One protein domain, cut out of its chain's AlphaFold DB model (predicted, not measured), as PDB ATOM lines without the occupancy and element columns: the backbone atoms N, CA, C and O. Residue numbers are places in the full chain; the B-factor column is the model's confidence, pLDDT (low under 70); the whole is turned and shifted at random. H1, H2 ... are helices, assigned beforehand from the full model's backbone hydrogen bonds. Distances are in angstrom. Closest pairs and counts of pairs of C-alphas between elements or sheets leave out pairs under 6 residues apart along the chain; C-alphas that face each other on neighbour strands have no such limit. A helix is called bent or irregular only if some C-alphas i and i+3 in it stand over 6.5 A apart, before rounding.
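Overview. This is residues 104 to 154 of the 154 residues of the protein "ERD (Early-responsive to dehydration stress) family protein" of Trifolium medium (UniProt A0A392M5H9). One long helix, H1, sticks out as a nearly straight shaft, and at its far end the chain turns into a small foot made of the short helices H2 and H3. H1 makes most of the long axis, H2 turns off at its end about perpendicular to it, and H3 follows beyond H2 near the chain's end. The printed part has 51 residues with three named helices, in the order H1, H2, H3, and no named strand; the class is all helix. The whole is extended, with a radius of gyration of the C-alphas of 18.9 A, and its C-alphas span 62 by 16 by 15 A, a rod.

Arrangement. The printed part begins with H1, residues 104 to 135, which touches no helix. Residues 104 to 137, of which 104 to 135 belong to H1, stand free, with no C-alpha 8 or more residues away along the chain within 10 A. A tight link of 2 residues joins H1 to H2, residues 138 to 144. H1 and H2 are close but not clearly touching; their closest C-alphas, those of Gly 134 and Leu 141, are 7.0 A apart. Their lines stand at 76 degrees, about perpendicular. A tight link of 4 residues then joins H2 to H3, residues 149 to 152. H2 and H3 are close but not clearly touching; their closest C-alphas, those of Gln 142 and Thr 149, are 5.8 A apart. H1 and H3 are apart. In H2 every O i to N i+4 pair is within hydrogen-bond range, in H1 26 of 28 are, and H3 is too short for such a pair, with its 1 pair of O i and N i+3 within range.

Along the chain. H1 runs from Tyr 104, C-alpha at (21.803, 60.985, -5.183), to Leu 135, C-alpha at (15.727, 18.403, -25.221), 47.5 A from first to last C-alpha. It is neither bent nor irregular, but only just: C-alphas 125 and 128 are 6.1 A apart. H2 runs from Leu 138 to Met 144, 9.8 A from first to last C-alpha. H3 runs from Thr 149 to Leu 152, 5.5 A, and its last C-alpha is at (21.808, 9.609, -29.972).

Size, cuts and confidence. The two C-alphas farthest apart are those of Tyr 104 and Lys 154, 62.4 A, the first and last printed residues; Lys 154 is also the chain's last residue. The printed part has no cut, and both links between helices are tight. The mean pLDDT of the printed part is 83.3; that of H1 is 92, of H2 71 and of H3 66. The model's confidence is low, under 70, at residue 140, residue 142 and residues 146 to 154.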
ATOM      1  N   TYR A 104      22.505  61.469  -3.985       82.31
ATOM      2  CA  TYR A 104      21.803  60.985  -5.183       82.31
ATOM      3  C   TYR A 104      22.675  60.117  -6.111       82.31
ATOM      4  O   TYR A 104      22.224  59.112  -6.661       82.31
ATOM      5  N   ARG A 105      23.978  60.426  -6.212       81.75
ATOM      6  CA  ARG A 105      24.945  59.624  -6.986       81.75
ATOM      7  C   ARG A 105      25.005  58.164  -6.530       81.75
ATOM      8  O   ARG A 105      25.112  57.269  -7.362       81.75
ATOM      9  N   GLN A 106      24.944  57.915  -5.223       85.50
ATOM     10  CA  GLN A 106      25.026  56.561  -4.679       85.50
ATOM     11  C   GLN A 106      23.741  55.768  -4.948       85.50
ATOM     12  O   GLN A 106      23.816  54.567  -5.203       85.50
ATOM     13  N   ILE A 107      22.585  56.439  -4.951       87.12
ATOM     14  CA  ILE A 107      21.295  55.838  -5.318       87.12
ATOM     15  C   ILE A 107      21.348  55.345  -6.767       87.12
ATOM     16  O   ILE A 107      21.020  54.191  -7.045       87.12
ATOM     17  N   TRP A 108      21.843  56.184  -7.682       87.62
ATOM     18  CA  TRP A 108      21.937  55.830  -9.097       87.62
ATOM     19  C   TRP A 108      22.894  54.656  -9.356       87.62
ATOM     20  O   TRP A 108      22.537  53.724 -10.074       87.62
ATOM     21  N   ILE A 109      24.067  54.639  -8.708       91.25
ATOM     22  CA  ILE A 109      25.028  53.527  -8.821       91.25
ATOM     23  C   ILE A 109      24.403  52.212  -8.349       91.25
ATOM     24  O   ILE A 109      24.511  51.201  -9.041       91.25
ATOM     25  N   ARG A 110      23.720  52.215  -7.195       92.56
ATOM     26  CA  ARG A 110      23.039  51.016  -6.682       92.56
ATOM     27  C   ARG A 110      21.968  50.531  -7.654       92.56
ATOM     28  O   ARG A 110      21.904  49.340  -7.923       92.56
ATOM     29  N   LYS A 111      21.187  51.444  -8.239       92.00
ATOM     30  CA  LYS A 111      20.164  51.105  -9.237       92.00
ATOM     31  C   LYS A 111      20.767  50.437 -10.476       92.00
ATOM     32  O   LYS A 111      20.245  49.422 -10.926       92.00
ATOM     33  N   MET A 112      21.879  50.966 -10.991       95.56
ATOM     34  CA  MET A 112      22.595  50.360 -12.119       95.56
ATOM     35  C   MET A 112      23.176  48.988 -11.762       95.56
ATOM     36  O   MET A 112      23.054  48.053 -12.548       95.56
ATOM     37  N   ALA A 113      23.751  48.840 -10.565       96.94
ATOM     38  CA  ALA A 113      24.285  47.565 -10.093       96.94
ATOM     39  C   ALA A 113      23.189  46.495  -9.964       96.94
ATOM     40  O   ALA A 113      23.358  45.384 -10.461       96.94
ATOM     41  N   THR A 114      22.044  46.833  -9.363       97.25
ATOM     42  CA  THR A 114      20.895  45.921  -9.251       97.25
ATOM     43  C   THR A 114      20.350  45.538 -10.625       97.25
ATOM     44  O   THR A 114      20.045  44.372 -10.858       97.25
ATOM     45  N   PHE A 115      20.268  46.491 -11.558       97.06
ATOM     46  CA  PHE A 115      19.848  46.206 -12.928       97.06
ATOM     47  C   PHE A 115      20.810  45.231 -13.621       97.06
ATOM     48  O   PHE A 115      20.374  44.195 -14.117       97.06
ATOM     49  N   ALA A 116      22.119  45.494 -13.579       97.81
ATOM     50  CA  ALA A 116      23.125  44.598 -14.147       97.81
ATOM     51  C   ALA A 116      23.069  43.190 -13.526       97.81
ATOM     52  O   ALA A 116      23.089  42.196 -14.251       97.81
ATOM     53  N   ALA A 117      22.926  43.099 -12.199       97.75
ATOM     54  CA  ALA A 117      22.776  41.828 -11.495       97.75
ATOM     55  C   ALA A 117      21.516  41.066 -11.940       97.75
ATOM     56  O   ALA A 117      21.583  39.861 -12.166       97.75
ATOM     57  N   SER A 118      20.388  41.760 -12.129       97.69
ATOM     58  CA  SER A 118      19.149  41.140 -12.614       97.69
ATOM     59  C   SER A 118      19.280  40.586 -14.036       97.69
ATOM     60  O   SER A 118      18.830  39.476 -14.302       97.69
ATOM     61  N   VAL A 119      19.959  41.303 -14.937       97.06
ATOM     62  CA  VAL A 119      20.211  40.836 -16.309       97.06
ATOM     63  C   VAL A 119      21.136  39.620 -16.305       97.06
ATOM     64  O   VAL A 119      20.853  38.633 -16.979       97.06
ATOM     65  N   ALA A 120      22.210  39.650 -15.513       97.19
ATOM     66  CA  ALA A 120      23.104  38.504 -15.362       97.19
ATOM     67  C   ALA A 120      22.361  37.278 -14.810       97.19
ATOM     68  O   ALA A 120      22.495  36.180 -15.348       97.19
ATOM     69  N   PHE A 121      21.526  37.474 -13.787       97.25
ATOM     70  CA  PHE A 121      20.686  36.421 -13.225       97.25
ATOM     71  C   PHE A 121      19.729  35.830 -14.272       97.25
ATOM     72  O   PHE A 121      19.634  34.611 -14.390       97.25
ATOM     73  N   MET A 122      19.088  36.674 -15.088       96.81
ATOM     74  CA  MET A 122      18.225  36.228 -16.188       96.81
ATOM     75  C   MET A 122      18.979  35.367 -17.208       96.81
ATOM     76  O   MET A 122      18.474  34.326 -17.614       96.81
ATOM     77  N   LEU A 123      20.199  35.751 -17.597       95.19
ATOM     78  CA  LEU A 123      21.011  34.966 -18.533       95.19
ATOM     79  C   LEU A 123      21.414  33.605 -17.956       95.19
ATOM     80  O   LEU A 123      21.301  32.595 -18.644       95.19
ATOM     81  N   VAL A 124      21.840  33.563 -16.691       95.75
ATOM     82  CA  VAL A 124      22.171  32.300 -16.012       95.75
ATOM     83  C   VAL A 124      20.949  31.390 -15.947       95.75
ATOM     84  O   VAL A 124      21.069  30.191 -16.175       95.75
ATOM     85  N   PHE A 125      19.768  31.957 -15.693       94.75
ATOM     86  CA  PHE A 125      18.523  31.200 -15.641       94.75
ATOM     87  C   PHE A 125      18.035  30.738 -17.023       94.75
ATOM     88  O   PHE A 125      17.383  29.702 -17.132       94.75
ATOM     89  N   LEU A 126      18.394  31.440 -18.101       94.62
ATOM     90  CA  LEU A 126      18.087  30.997 -19.462       94.62
ATOM     91  C   LEU A 126      18.835  29.717 -19.851       94.62
ATOM     92  O   LEU A 126      18.298  28.932 -20.627       94.62
ATOM     93  N   ILE A 127      20.031  29.468 -19.313       90.12
ATOM     94  CA  ILE A 127      20.827  28.269 -19.633       90.12
ATOM     95  C   ILE A 127      20.063  26.961 -19.323       90.12
ATOM     96  O   ILE A 127      19.870  26.172 -20.248       90.12
ATOM     97  N   PRO A 128      19.569  26.699 -18.093       92.88
ATOM     98  CA  PRO A 128      18.820  25.474 -17.813       92.88
ATOM     99  C   PRO A 128      17.471  25.433 -18.538       92.88
ATOM    100  O   PRO A 128      17.072  24.372 -19.012       92.88
ATOM    101  N   VAL A 129      16.781  26.571 -18.673       93.12
ATOM    102  CA  VAL A 129      15.476  26.634 -19.351       93.12
ATOM    103  C   VAL A 129      15.615  26.251 -20.822       93.12
ATOM    104  O   VAL A 129      14.892  25.383 -21.303       93.12
ATOM    105  N   THR A 130      16.581  26.844 -21.528       89.88
ATOM    106  CA  THR A 130      16.843  26.533 -22.939       89.88
ATOM    107  C   THR A 130      17.410  25.134 -23.133       89.88
ATOM    108  O   THR A 130      17.092  24.504 -24.135       89.88
ATOM    109  N   PHE A 131      18.180  24.603 -22.179       87.06
ATOM    110  CA  PHE A 131      18.637  23.216 -22.220       87.06
ATOM    111  C   PHE A 131      17.463  22.232 -22.132       87.06
ATOM    112  O   PHE A 131      17.299  21.392 -23.016       87.06
ATOM    113  N   VAL A 132      16.594  22.378 -21.125       90.75
ATOM    114  CA  VAL A 132      15.405  21.522 -20.960       90.75
ATOM    115  C   VAL A 132      14.459  21.673 -22.153       90.75
ATOM    116  O   VAL A 132      13.967  20.682 -22.685       90.75
ATOM    117  N   GLN A 133      14.248  22.901 -22.624       86.94
ATOM    118  CA  GLN A 133      13.413  23.182 -23.791       86.94
ATOM    119  C   GLN A 133      14.039  22.691 -25.110       86.94
ATOM    120  O   GLN A 133      13.322  22.345 -26.041       86.94
ATOM    121  N   GLY A 134      15.366  22.628 -25.205       85.94
ATOM    122  CA  GLY A 134      16.072  22.064 -26.353       85.94
ATOM    123  C   GLY A 134      15.923  20.546 -26.435       85.94
ATOM    124  O   GLY A 134      15.727  20.012 -27.525       85.94
ATOM    125  N   LEU A 135      15.934  19.855 -25.287       82.38
ATOM    126  CA  LEU A 135      15.727  18.403 -25.221       82.38
ATOM    127  C   LEU A 135      14.328  17.980 -25.692       82.38
ATOM    128  O   LEU A 135      14.188  16.906 -26.271       82.38
ATOM    129  N   THR A 136      13.298  18.812 -25.505       82.31
ATOM    130  CA  THR A 136      11.936  18.493 -25.977       82.31
ATOM    131  C   THR A 136      11.762  18.640 -27.493       82.31
ATOM    132  O   THR A 136      10.814  18.094 -28.049       82.31
ATOM    133  N   GLN A 137      12.666  19.346 -28.179       77.12
ATOM    134  CA  GLN A 137      12.632  19.611 -29.628       77.12
ATOM    135  C   GLN A 137      13.888  19.056 -30.327       77.12
ATOM    136  O   GLN A 137      14.508  19.705 -31.178       77.12
ATOM    137  N   LEU A 138      14.274  17.836 -29.954       72.19
ATOM    138  CA  LEU A 138      15.542  17.214 -30.330       72.19
ATOM    139  C   LEU A 138      15.709  17.010 -31.845       72.19
ATOM    140  O   LEU A 138      16.800  17.209 -32.372       72.19
ATOM    141  N   GLU A 139      14.626  16.712 -32.565       70.00
ATOM    142  CA  GLU A 139      14.629  16.505 -34.024       70.00
ATOM    143  C   GLU A 139      15.091  17.753 -34.800       70.00
ATOM    144  O   GLU A 139      15.790  17.658 -35.812       70.00
ATOM    145  N   LYS A 140      14.733  18.951 -34.314       69.81
ATOM    146  CA  LYS A 140      15.180  20.224 -34.904       69.81
ATOM    147  C   LYS A 140      16.618  20.557 -34.514       69.81
ATOM    148  O   LYS A 140      17.353  21.116 -35.328       69.81
ATOM    149  N   LEU A 141      17.024  20.186 -33.301       72.38
ATOM    150  CA  LEU A 141      18.380  20.396 -32.798       72.38
ATOM    151  C   LEU A 141      19.396  19.501 -33.525       72.38
ATOM    152  O   LEU A 141      20.462  19.973 -33.910       72.38
ATOM    153  N   GLN A 142      19.031  18.246 -33.800       69.12
ATOM    154  CA  GLN A 142      19.842  17.275 -34.538       69.12
ATOM    155  C   GLN A 142      20.096  17.705 -35.991       69.12
ATOM    156  O   GLN A 142      21.196  17.522 -36.508       69.12
ATOM    157  N   LYS A 143      19.110  18.339 -36.646       70.19
ATOM    158  CA  LYS A 143      19.297  18.935 -37.981       70.19
ATOM    159  C   LYS A 143      20.215  20.161 -37.978       70.19
ATOM    160  O   LYS A 143      20.905  20.387 -38.965       70.19
ATOM    161  N   MET A 144      20.208  20.955 -36.906       71.44
ATOM    162  CA  MET A 144      21.030  22.167 -36.791       71.44
ATOM    163  C   MET A 144      22.465  21.861 -36.336       71.44
ATOM    164  O   MET A 144      23.401  22.546 -36.739       71.44
ATOM    165  N   PHE A 145      22.645  20.808 -35.539       73.38
ATOM    166  CA  PHE A 145      23.926  20.393 -34.984       73.38
ATOM    167  C   PHE A 145      24.196  18.903 -35.273       73.38
ATOM    168  O   PHE A 145      23.881  18.042 -34.444       73.38
ATOM    169  N   PRO A 146      24.841  18.568 -36.410       67.50
ATOM    170  CA  PRO A 146      25.069  17.178 -36.820       67.50
ATOM    171  C   PRO A 146      25.988  16.385 -35.872       67.50
ATOM    172  O   PRO A 146      26.033  15.160 -35.964       67.50
ATOM    173  N   PHE A 147      26.677  17.050 -34.933       69.56
ATOM    174  CA  PHE A 147      27.500  16.401 -33.906       69.56
ATOM    175  C   PHE A 147      26.674  15.644 -32.846       69.56
ATOM    176  O   PHE A 147      27.173  14.677 -32.277       69.56
ATOM    177  N   LEU A 148      25.416  16.038 -32.590       66.62
ATOM    178  CA  LEU A 148      24.543  15.341 -31.631       66.62
ATOM    179  C   LEU A 148      23.991  14.023 -32.186       66.62
ATOM    180  O   LEU A 148      23.687  13.112 -31.418       66.62
ATOM    181  N   THR A 149      23.908  13.892 -33.512       65.19
ATOM    182  CA  THR A 149      23.421  12.683 -34.190       65.19
ATOM    183  C   THR A 149      24.235  11.450 -33.790       65.19
ATOM    184  O   THR A 149      23.671  10.407 -33.481       65.19
ATOM    185  N   GLY A 150      25.564  11.575 -33.700       68.25
ATOM    186  CA  GLY A 150      26.446  10.466 -33.320       68.25
ATOM    187  C   GLY A 150      26.300   9.994 -31.866       68.25
ATOM    188  O   GLY A 150      26.677   8.867 -31.564       68.25
ATOM    189  N   VAL A 151      25.746  10.822 -30.973       68.69
ATOM    190  CA  VAL A 151      25.551  10.487 -29.548       68.69
ATOM    191  C   VAL A 151      24.189   9.826 -29.296       68.69
ATOM    192  O   VAL A 151      24.068   9.033 -28.368       68.69
ATOM    193  N   LEU A 152      23.180  10.118 -30.125       63.81
ATOM    194  CA  LEU A 152      21.808   9.609 -29.972       63.81
ATOM    195  C   LEU A 152      21.513   8.311 -30.732       63.81
ATOM    196  O   LEU A 152      20.572   7.608 -30.380       63.81
ATOM    197  N   THR A 153      22.293   7.988 -31.764       57.03
ATOM    198  CA  THR A 153      22.174   6.703 -32.470       57.03
ATOM    199  C   THR A 153      23.038   5.652 -31.769       57.03
ATOM    200  O   THR A 153      24.180   5.415 -32.163       57.03
ATOM    201  N   LYS A 154      22.516   5.044 -30.700       46.22
ATOM    202  CA  LYS A 154      23.031   3.789 -30.146       46.22
ATOM    203  C   LYS A 154      21.927   3.002 -29.457       46.22
ATOM    204  O   LYS A 154      21.103   3.645 -28.777       46.22
TER     205      LYS A 154